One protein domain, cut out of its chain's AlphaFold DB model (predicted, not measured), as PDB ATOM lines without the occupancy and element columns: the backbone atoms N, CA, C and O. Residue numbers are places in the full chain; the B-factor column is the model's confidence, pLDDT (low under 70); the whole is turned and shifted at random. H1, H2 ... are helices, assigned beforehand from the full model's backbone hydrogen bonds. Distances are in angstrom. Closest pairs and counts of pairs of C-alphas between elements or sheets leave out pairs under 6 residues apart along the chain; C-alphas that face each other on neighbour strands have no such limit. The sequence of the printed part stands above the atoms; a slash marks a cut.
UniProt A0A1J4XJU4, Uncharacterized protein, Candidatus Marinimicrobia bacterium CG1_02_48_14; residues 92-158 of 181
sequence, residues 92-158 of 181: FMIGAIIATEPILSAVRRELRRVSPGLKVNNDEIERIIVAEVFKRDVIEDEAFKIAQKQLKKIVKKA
ATOM      1  N   PHE A  92     -49.412  17.351 -29.993       84.00
ATOM      2  CA  PHE A  92     -48.368  17.027 -29.031       84.00
ATOM      3  C   PHE A  92     -47.150  16.405 -29.705       84.00
ATOM      4  O   PHE A  92     -46.026  16.770 -29.380       84.00
ATOM      5  N   MET A  93     -47.365  15.510 -30.670       82.38
ATOM      6  CA  MET A  93     -46.303  14.897 -31.462       82.38
ATOM      7  C   MET A  93     -45.597  15.946 -32.319       82.38
ATOM      8  O   MET A  93     -44.372  16.024 -32.297       82.38
ATOM      9  N   ILE A  94     -46.353  16.812 -33.002       84.81
ATOM     10  CA  ILE A  94     -45.788  17.918 -33.785       84.81
ATOM     11  C   ILE A  94     -44.992  18.860 -32.878       84.81
ATOM     12  O   ILE A  94     -43.840  19.168 -33.181       84.81
ATOM     13  N   GLY A  95     -45.554  19.272 -31.739       88.06
ATOM     14  CA  GLY A  95     -44.839  20.113 -30.780       88.06
ATOM     15  C   GLY A  95     -43.561  19.447 -30.258       88.06
ATOM     16  O   GLY A  95     -42.509  20.082 -30.194       88.06
ATOM     17  N   ALA A  96     -43.619  18.152 -29.936       86.88
ATOM     18  CA  ALA A  96     -42.463  17.392 -29.474       86.88
ATOM     19  C   ALA A  96     -41.374  17.294 -30.553       86.88
ATOM     20  O   ALA A  96     -40.196  17.377 -30.215       86.88
ATOM     21  N   ILE A  97     -41.752  17.158 -31.831       88.31
ATOM     22  CA  ILE A  97     -40.832  17.171 -32.978       88.31
ATOM     23  C   ILE A  97     -40.189  18.549 -33.145       88.31
ATOM     24  O   ILE A  97     -38.975  18.629 -33.335       88.31
ATOM     25  N   ILE A  98     -40.958  19.633 -33.044       90.69
ATOM     26  CA  ILE A  98     -40.423  20.999 -33.155       90.69
ATOM     27  C   ILE A  98     -39.390  21.275 -32.050       90.69
ATOM     28  O   ILE A  98     -38.366  21.900 -32.314       90.69
ATOM     29  N   ALA A  99     -39.603  20.743 -30.844       89.19
ATOM     30  CA  ALA A  99     -38.668  20.845 -29.722       89.19
ATOM     31  C   ALA A  99     -37.432  19.917 -29.835       89.19
ATOM     32  O   ALA A  99     -36.720  19.712 -28.854       89.19
ATOM     33  N   THR A 100     -37.160  19.309 -30.996       90.94
ATOM     34  CA  THR A 100     -35.964  18.470 -31.192       90.94
ATOM     35  C   THR A 100     -34.778  19.240 -31.759       90.94
ATOM     36  O   THR A 100     -34.923  20.140 -32.584       90.94
ATOM     37  N   GLU A 101     -33.574  18.800 -31.390       90.69
ATOM     38  CA  GLU A 101     -32.300  19.400 -31.807       90.69
ATOM     39  C   GLU A 101     -32.170  19.676 -33.324       90.69
ATOM     40  O   GLU A 101     -31.687  20.757 -33.676       90.69
ATOM     41  N   PRO A 102     -32.603  18.787 -34.250       92.69
ATOM     42  CA  PRO A 102     -32.538  19.075 -35.684       92.69
ATOM     43  C   PRO A 102     -33.386  20.283 -36.101       92.69
ATOM     44  O   PRO A 102     -32.935  21.088 -36.919       92.69
ATOM     45  N   ILE A 103     -34.586  20.433 -35.529       94.12
ATOM     46  CA  ILE A 103     -35.492  21.546 -35.839       94.12
ATOM     47  C   ILE A 103     -35.013  22.827 -35.162       94.12
ATOM     48  O   ILE A 103     -34.904  23.851 -35.831       94.12
ATOM     49  N   LEU A 104     -34.619  22.766 -33.886       94.06
ATOM     50  CA  LEU A 104     -34.037  23.910 -33.172       94.06
ATOM     51  C   LEU A 104     -32.800  24.454 -33.905       94.06
ATOM     52  O   LEU A 104     -32.667  25.659 -34.118       94.06
ATOM     53  N   SER A 105     -31.939  23.559 -34.395       93.00
ATOM     54  CA  SER A 105     -30.763  23.929 -35.189       93.00
ATOM     55  C   SER A 105     -31.125  24.533 -36.547       93.00
ATOM     56  O   SER A 105     -30.446  25.452 -37.008       93.00
ATOM     57  N   ALA A 106     -32.184  24.037 -37.195       94.56
ATOM     58  CA  ALA A 106     -32.694  24.619 -38.432       94.56
ATOM     59  C   ALA A 106     -33.227  26.040 -38.192       94.56
ATOM     60  O   ALA A 106     -32.825  26.957 -38.905       94.56
ATOM     61  N   VAL A 107     -34.022  26.246 -37.138       93.75
ATOM     62  CA  VAL A 107     -34.516  27.571 -36.726       93.75
ATOM     63  C   VAL A 107     -33.348  28.515 -36.432       93.75
ATOM     64  O   VAL A 107     -33.316  29.631 -36.945       93.75
ATOM     65  N   ARG A 108     -32.326  28.056 -35.694       93.50
ATOM     66  CA  ARG A 108     -31.112  28.845 -35.425       93.50
ATOM     67  C   ARG A 108     -30.419  29.291 -36.712       93.50
ATOM     68  O   ARG A 108     -29.957  30.428 -36.806       93.50
ATOM     69  N   ARG A 109     -30.297  28.391 -37.693       92.56
ATOM     70  CA  ARG A 109     -29.662  28.692 -38.982       92.56
ATOM     71  C   ARG A 109     -30.447  29.752 -39.749       92.56
ATOM     72  O   ARG A 109     -29.829  30.682 -40.259       92.56
ATOM     73  N   GLU A 110     -31.772  29.648 -39.782       93.44
ATOM     74  CA  GLU A 110     -32.617  30.654 -40.434       93.44
ATOM     75  C   GLU A 110     -32.551  32.010 -39.714       93.44
ATOM     76  O   GLU A 110     -32.386  33.038 -40.368       93.44
ATOM     77  N   LEU A 111     -32.532  32.036 -38.375       91.50
ATOM     78  CA  LEU A 111     -32.341  33.274 -37.607       91.50
ATOM     79  C   LEU A 111     -31.009  33.968 -37.930       91.50
ATOM     80  O   LEU A 111     -30.969  35.184 -38.101       91.50
ATOM     81  N   ARG A 112     -29.917  33.207 -38.074       91.19
ATOM     82  CA  ARG A 112     -28.609  33.757 -38.477       91.19
ATOM     83  C   ARG A 112     -28.579  34.260 -39.916       91.19
ATOM     84  O   ARG A 112     -27.767  35.124 -40.231       91.19
ATOM     85  N   ARG A 113     -29.422  33.706 -40.790       91.50
ATOM     86  CA  ARG A 113     -29.550  34.155 -42.181       91.50
ATOM     87  C   ARG A 113     -30.259  35.504 -42.263       91.50
ATOM     88  O   ARG A 113     -29.846  36.346 -43.052       91.50
ATOM     89  N   VAL A 114     -31.296  35.696 -41.449       91.38
ATOM     90  CA  VAL A 114     -32.024  36.969 -41.341       91.38
ATOM     91  C   VAL A 114     -31.176  38.027 -40.629       91.38
ATOM     92  O   VAL A 114     -31.125  39.167 -41.080       91.38
ATOM     93  N   SER A 115     -30.463  37.632 -39.572       89.25
ATOM     94  CA  SER A 115     -29.629  38.520 -38.755       89.25
ATOM     95  C   SER A 115     -28.195  37.982 -38.637       89.25
ATOM     96  O   SER A 115     -27.876  37.248 -37.690       89.25
ATOM     97  N   PRO A 116     -27.300  38.336 -39.579       86.50
ATOM     98  CA  PRO A 116     -25.897  37.937 -39.531       86.50
ATOM     99  C   PRO A 116     -25.215  38.392 -38.231       86.50
ATOM    100  O   PRO A 116     -25.368  39.530 -37.799       86.50
ATOM    101  N   GLY A 117     -24.448  37.499 -37.597       83.31
ATOM    102  CA  GLY A 117     -23.750  37.778 -36.331       83.31
ATOM    103  C   GLY A 117     -24.559  37.496 -35.058       83.31
ATOM    104  O   GLY A 117     -24.009  37.578 -33.959       83.31
ATOM    105  N   LEU A 118     -25.830  37.098 -35.182       88.38
ATOM    106  CA  LEU A 118     -26.683  36.753 -34.046       88.38
ATOM    107  C   LEU A 118     -26.141  35.538 -33.262       88.38
ATOM    108  O   LEU A 118     -26.005  34.423 -33.787       88.38
ATOM    109  N   LYS A 119     -25.863  35.752 -31.971       87.31
ATOM    110  CA  LYS A 119     -25.444  34.716 -31.018       87.31
ATOM    111  C   LYS A 119     -26.658  34.187 -30.261       87.31
ATOM    112  O   LYS A 119     -27.001  34.713 -29.217       87.31
ATOM    113  N   VAL A 120     -27.270  33.136 -30.799       87.94
ATOM    114  CA  VAL A 120     -28.390  32.420 -30.171       87.94
ATOM    115  C   VAL A 120     -28.053  30.931 -30.097       87.94
ATOM    116  O   VAL A 120     -27.472  30.371 -31.040       87.94
ATOM    117  N   ASN A 121     -28.376  30.297 -28.968       90.56
ATOM    118  CA  ASN A 121     -28.199  28.860 -28.734       90.56
ATOM    119  C   ASN A 121     -29.548  28.106 -28.852       90.56
ATOM    120  O   ASN A 121     -30.570  28.696 -29.168       90.56
ATOM    121  N   ASN A 122     -29.539  26.774 -28.731       91.44
ATOM    122  CA  ASN A 122     -30.730  25.951 -29.012       91.44
ATOM    123  C   ASN A 122     -31.626  25.939 -27.782       91.44
ATOM    124  O   ASN A 122     -32.833  25.982 -27.944       91.44
ATOM    125  N   ASP A 123     -31.034  25.992 -26.588       91.44
ATOM    126  CA  ASP A 123     -31.747  26.100 -25.318       91.44
ATOM    127  C   ASP A 123     -32.611  27.371 -25.245       91.44
ATOM    128  O   ASP A 123     -33.729  27.340 -24.743       91.44
ATOM    129  N   GLU A 124     -32.110  28.499 -25.751       90.75
ATOM    130  CA  GLU A 124     -32.843  29.764 -25.839       90.75
ATOM    131  C   GLU A 124     -34.012  29.652 -26.823       90.75
ATOM    132  O   GLU A 124     -35.140  29.995 -26.478       90.75
ATOM    133  N   ILE A 125     -33.771  29.090 -28.013       92.06
ATOM    134  CA  ILE A 125     -34.819  28.859 -29.020       92.06
ATOM    135  C   ILE A 125     -35.883  27.898 -28.484       92.06
ATOM    136  O   ILE A 125     -37.073  28.143 -28.664       92.06
ATOM    137  N   GLU A 126     -35.476  26.821 -27.812       92.50
ATOM    138  CA  GLU A 126     -36.388  25.849 -27.215       92.50
ATOM    139  C   GLU A 126     -37.283  26.519 -26.173       92.50
ATOM    140  O   GLU A 126     -38.498  26.337 -26.212       92.50
ATOM    141  N   ARG A 127     -36.714  27.347 -25.286       91.00
ATOM    142  CA  ARG A 127     -37.492  28.094 -24.286       91.00
ATOM    143  C   ARG A 127     -38.516  29.012 -24.934       91.00
ATOM    144  O   ARG A 127     -39.667  28.977 -24.519       91.00
ATOM    145  N   ILE A 128     -38.125  29.784 -25.948       90.06
ATOM    146  CA  ILE A 128     -39.040  30.697 -26.649       90.06
ATOM    147  C   ILE A 128     -40.161  29.901 -27.327       90.06
ATOM    148  O   ILE A 128     -41.339  30.204 -27.157       90.06
ATOM    149  N   ILE A 129     -39.822  28.832 -28.051       90.00
ATOM    150  CA  ILE A 129     -40.823  28.007 -28.735       90.00
ATOM    151  C   ILE A 129     -41.794  27.379 -27.730       90.00
ATOM    152  O   ILE A 129     -43.009  27.457 -27.915       90.00
ATOM    153  N   VAL A 130     -41.279  26.769 -26.663       87.19
ATOM    154  CA  VAL A 130     -42.109  26.046 -25.699       87.19
ATOM    155  C   VAL A 130     -42.918  27.004 -24.832       87.19
ATOM    156  O   VAL A 130     -44.077  26.712 -24.593       87.19
ATOM    157  N   ALA A 131     -42.360  28.123 -24.368       86.06
ATOM    158  CA  ALA A 131     -43.045  29.014 -23.431       86.06
ATOM    159  C   ALA A 131     -43.908  30.091 -24.109       86.06
ATOM    160  O   ALA A 131     -44.905  30.517 -23.526       86.06
ATOM    161  N   GLU A 132     -43.532  30.543 -25.309       85.62
ATOM    162  CA  GLU A 132     -44.135  31.724 -25.946       85.62
ATOM    163  C   GLU A 132     -44.886  31.397 -27.242       85.62
ATOM    164  O   GLU A 132     -45.869  32.065 -27.562       85.62
ATOM    165  N   VAL A 133     -44.463  30.370 -27.991       88.94
ATOM    166  CA  VAL A 133     -45.087  30.008 -29.279       88.94
ATOM    167  C   VAL A 133     -46.138  28.914 -29.114       88.94
ATOM    168  O   VAL A 133     -47.194  28.953 -29.750       88.94
ATOM    169  N   PHE A 134     -45.873  27.912 -28.277       88.81
ATOM    170  CA  PHE A 134     -46.841  26.853 -28.020       88.81
ATOM    171  C   PHE A 134     -48.013  27.374 -27.188       88.81
ATOM    172  O   PHE A 134     -47.857  28.115 -26.220       88.81
ATOM    173  N   LYS A 135     -49.225  26.946 -27.556       84.25
ATOM    174  CA  LYS A 135     -50.414  27.194 -26.733       84.25
ATOM    175  C   LYS A 135     -50.256  26.484 -25.386       84.25
ATOM    176  O   LYS A 135     -49.789  25.346 -25.358       84.25
ATOM    177  N   ARG A 136     -50.709  27.116 -24.297       75.31
ATOM    178  CA  ARG A 136     -50.621  26.562 -22.929       75.31
ATOM    179  C   ARG A 136     -51.198  25.149 -22.823       75.31
ATOM    180  O   ARG A 136     -50.536  24.268 -22.283       75.31
ATOM    181  N   ASP A 137     -52.324  24.905 -23.487       73.12
ATOM    182  CA  ASP A 137     -52.994  23.598 -23.556       73.12
ATOM    183  C   ASP A 137     -52.137  22.478 -24.177       73.12
ATOM    184  O   ASP A 137     -52.460  21.303 -24.049       73.12
ATOM    185  N   VAL A 138     -51.071  22.810 -24.912       71.19
ATOM    186  CA  VAL A 138     -50.120  21.826 -25.454       71.19
ATOM    187  C   VAL A 138     -49.016  21.524 -24.442       71.19
ATOM    188  O   VAL A 138     -48.529  20.405 -24.403       71.19
ATOM    189  N   ILE A 139     -48.624  22.500 -23.624       68.81
ATOM    190  CA  ILE A 139     -47.499  22.402 -22.683       68.81
ATOM    191  C   ILE A 139     -47.916  21.678 -21.399       68.81
ATOM    192  O   ILE A 139     -47.164  20.863 -20.863       68.81
ATOM    193  N   GLU A 140     -49.109  21.996 -20.896       70.19
ATOM    194  CA  GLU A 140     -49.630  21.485 -19.624       70.19
ATOM    195  C   GLU A 140     -50.178  20.056 -19.736       70.19
ATOM    196  O   GLU A 140     -50.346  19.373 -18.726       70.19
ATOM    197  N   ASP A 141     -50.405  19.576 -20.958       74.31
ATOM    198  CA  ASP A 141     -50.962  18.255 -21.205       74.31
ATOM    199  C   ASP A 141     -49.910  17.148 -21.012       74.31
ATOM    200  O   ASP A 141     -48.813  17.166 -21.587       74.31
ATOM    201  N   GLU A 142     -50.254  16.127 -20.226       74.81
ATOM    202  CA  GLU A 142     -49.409  14.945 -20.025       74.81
ATOM    203  C   GLU A 142     -49.094  14.222 -21.347       74.81
ATOM    204  O   GLU A 142     -48.011  13.642 -21.495       74.81
ATOM    205  N   ALA A 143     -49.969  14.325 -22.354       74.25
ATOM    206  CA  ALA A 143     -49.743  13.775 -23.686       74.25
ATOM    207  C   ALA A 143     -48.494  14.359 -24.369       74.25
ATOM    208  O   ALA A 143     -47.772  13.629 -25.055       74.25
ATOM    209  N   PHE A 144     -48.165  15.633 -24.132       78.50
ATOM    210  CA  PHE A 144     -46.945  16.257 -24.652       78.50
ATOM    211  C   PHE A 144     -45.682  15.681 -24.029       78.50
ATOM    212  O   PHE A 144     -44.745  15.301 -24.738       78.50
ATOM    213  N   LYS A 145     -45.674  15.508 -22.706       81.31
ATOM    214  CA  LYS A 145     -44.548  14.884 -21.997       81.31
ATOM    215  C   LYS A 145     -44.351  13.433 -22.437       81.31
ATOM    216  O   LYS A 145     -43.213  12.970 -22.563       81.31
ATOM    217  N   ILE A 146     -45.443  12.705 -22.679       81.19
ATOM    218  CA  ILE A 146     -45.407  11.334 -23.203       81.19
ATOM    219  C   ILE A 146     -44.816  11.320 -24.616       81.19
ATOM    220  O   ILE A 146     -43.875  10.557 -24.857       81.19
ATOM    221  N   ALA A 147     -45.280  12.194 -25.512       80.38
ATOM    222  CA  ALA A 147     -44.768  12.311 -26.878       80.38
ATOM    223  C   ALA A 147     -43.265  12.640 -26.899       80.38
ATOM    224  O   ALA A 147     -42.488  11.958 -27.569       80.38
ATOM    225  N   GLN A 148     -42.809  13.591 -26.075       83.19
ATOM    226  CA  GLN A 148     -41.382  13.902 -25.927       83.19
ATOM    227  C   GLN A 148     -40.563  12.686 -25.470       83.19
ATOM    228  O   GLN A 148     -39.477  12.422 -25.996       83.19
ATOM    229  N   LYS A 149     -41.060  11.913 -24.494       83.81
ATOM    230  CA  LYS A 149     -40.385  10.693 -24.015       83.81
ATOM    231  C   LYS A 149     -40.337   9.610 -25.093       83.81
ATOM    232  O   LYS A 149     -39.305   8.952 -25.239       83.81
ATOM    233  N   GLN A 150     -41.424   9.408 -25.834       80.62
ATOM    234  CA  GLN A 150     -41.490   8.450 -26.938       80.62
ATOM    235  C   GLN A 150     -40.506   8.827 -28.048       80.62
ATOM    236  O   GLN A 150     -39.698   7.991 -28.454       80.62
ATOM    237  N   LEU A 151     -40.483  10.096 -28.451       82.19
ATOM    238  CA  LEU A 151     -39.587  10.588 -29.490       82.19
ATOM    239  C   LEU A 151     -38.115  10.442 -29.084       82.19
ATOM    240  O   LEU A 151     -37.311   9.923 -29.855       82.19
ATOM    241  N   LYS A 152     -37.765  10.761 -27.830       82.62
ATOM    242  CA  LYS A 152     -36.413  10.522 -27.288       82.62
ATOM    243  C   LYS A 152     -36.005   9.045 -27.360       82.62
ATOM    244  O   LYS A 152     -34.839   8.753 -27.627       82.62
ATOM    245  N   LYS A 153     -36.929   8.101 -27.140       79.44
ATOM    246  CA  LYS A 153     -36.657   6.656 -27.279       79.44
ATOM    247  C   LYS A 153     -36.450   6.249 -28.740       79.44
ATOM    248  O   LYS A 153     -35.536   5.476 -29.015       79.44
ATOM    249  N   ILE A 154     -37.270   6.763 -29.657       78.12
ATOM    250  CA  ILE A 154     -37.184   6.470 -31.096       78.12
ATOM    251  C   ILE A 154     -35.866   7.000 -31.667       78.12
ATOM    252  O   ILE A 154     -35.114   6.241 -32.273       78.12
ATOM    253  N   VAL A 155     -35.527   8.259 -31.381       74.50
ATOM    254  CA  VAL A 155     -34.275   8.887 -31.834       74.50
ATOM    255  C   VAL A 155     -33.052   8.132 -31.303       74.50
ATOM    256  O   VAL A 155     -32.119   7.880 -32.059       74.50
ATOM    257  N   LYS A 156     -33.066   7.682 -30.039       75.19
ATOM    258  CA  LYS A 156     -31.979   6.857 -29.476       75.19
ATOM    259  C   LYS A 156     -31.839   5.489 -30.147       75.19
ATOM    260  O   LYS A 156     -30.723   5.006 -30.283       75.19
ATOM    261  N   LYS A 157     -32.945   4.855 -30.551       71.50
ATOM    262  CA  LYS A 157     -32.919   3.568 -31.271       71.50
ATOM    263  C   LYS A 157     -32.470   3.711 -32.728       71.50
ATOM    264  O   LYS A 157     -31.884   2.777 -33.258       71.50
ATOM    265  N   ALA A 158     -32.739   4.856 -33.354       65.75
ATOM    266  CA  ALA A 158     -32.377   5.143 -34.742       65.75
ATOM    267  C   ALA A 158     -30.911   5.588 -34.924       65.75
ATOM    268  O   ALA A 158     -30.414   5.608 -36.047       65.75
TER     269      ALA A 158
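AT A GLANCE: This is residues 92 to 158 of the 181 residues of an uncharacterized protein of Candidatus Marinimicrobia bacterium CG1_02_48_14 (UniProt A0A1J4XJU4). Two pairs of helices make a flat shape: at one end the longest helix, H5, with H1 packed on it at a slant, and at the other H2 and H3 meeting in a corner, while short H4 links H3 to H5. The 67 printed residues, all helix in class, have five named helices, H1 to H5 in order, and no named strand. The whole is only just compact, close to loose, with a radius of gyration of the C-alphas of 13.0 A and spans of 37 by 30 by 15 A.

IN THESE COORDINATES: Find C-alpha 142 at (-49.409, 14.945, -20.025), where H5, residues 142 to 158, begins; it runs 24.6 A to its last C-alpha, C-alpha 158 at (-32.377, 5.143, -34.742). H1 is residues 92 to 98, H2 101 to 114, 20.0 A long, H3 122 to 133, 14.9 A, and H4 136 to 139.

HOW THE PARTS SIT: H5 touches H1, closest at the C-alphas of Phe 144 and Phe 92, 4.7 A, at a steep tilt of 51 degrees, the same way. H1 and H3 are near each other. H3, with residues 122 to 126 alone, touches H2, about perpendicular at 89 degrees; C-alphas 122 and 104 are closest, 5.7 A. H4 is close to but not clearly touching H1, H3 and H5. H2 and H5 are apart. Every O i to N i+4 pair is within hydrogen-bond range in H1, H2, H3 and H5; H4 is too short for one.

THE WHOLE: The C-alphas farthest apart, of Pro 116 and Glu 142, are 38.2 A apart. The printed part has no cut and no long link. Look for pLDDT under 70 at residues 139 and 158.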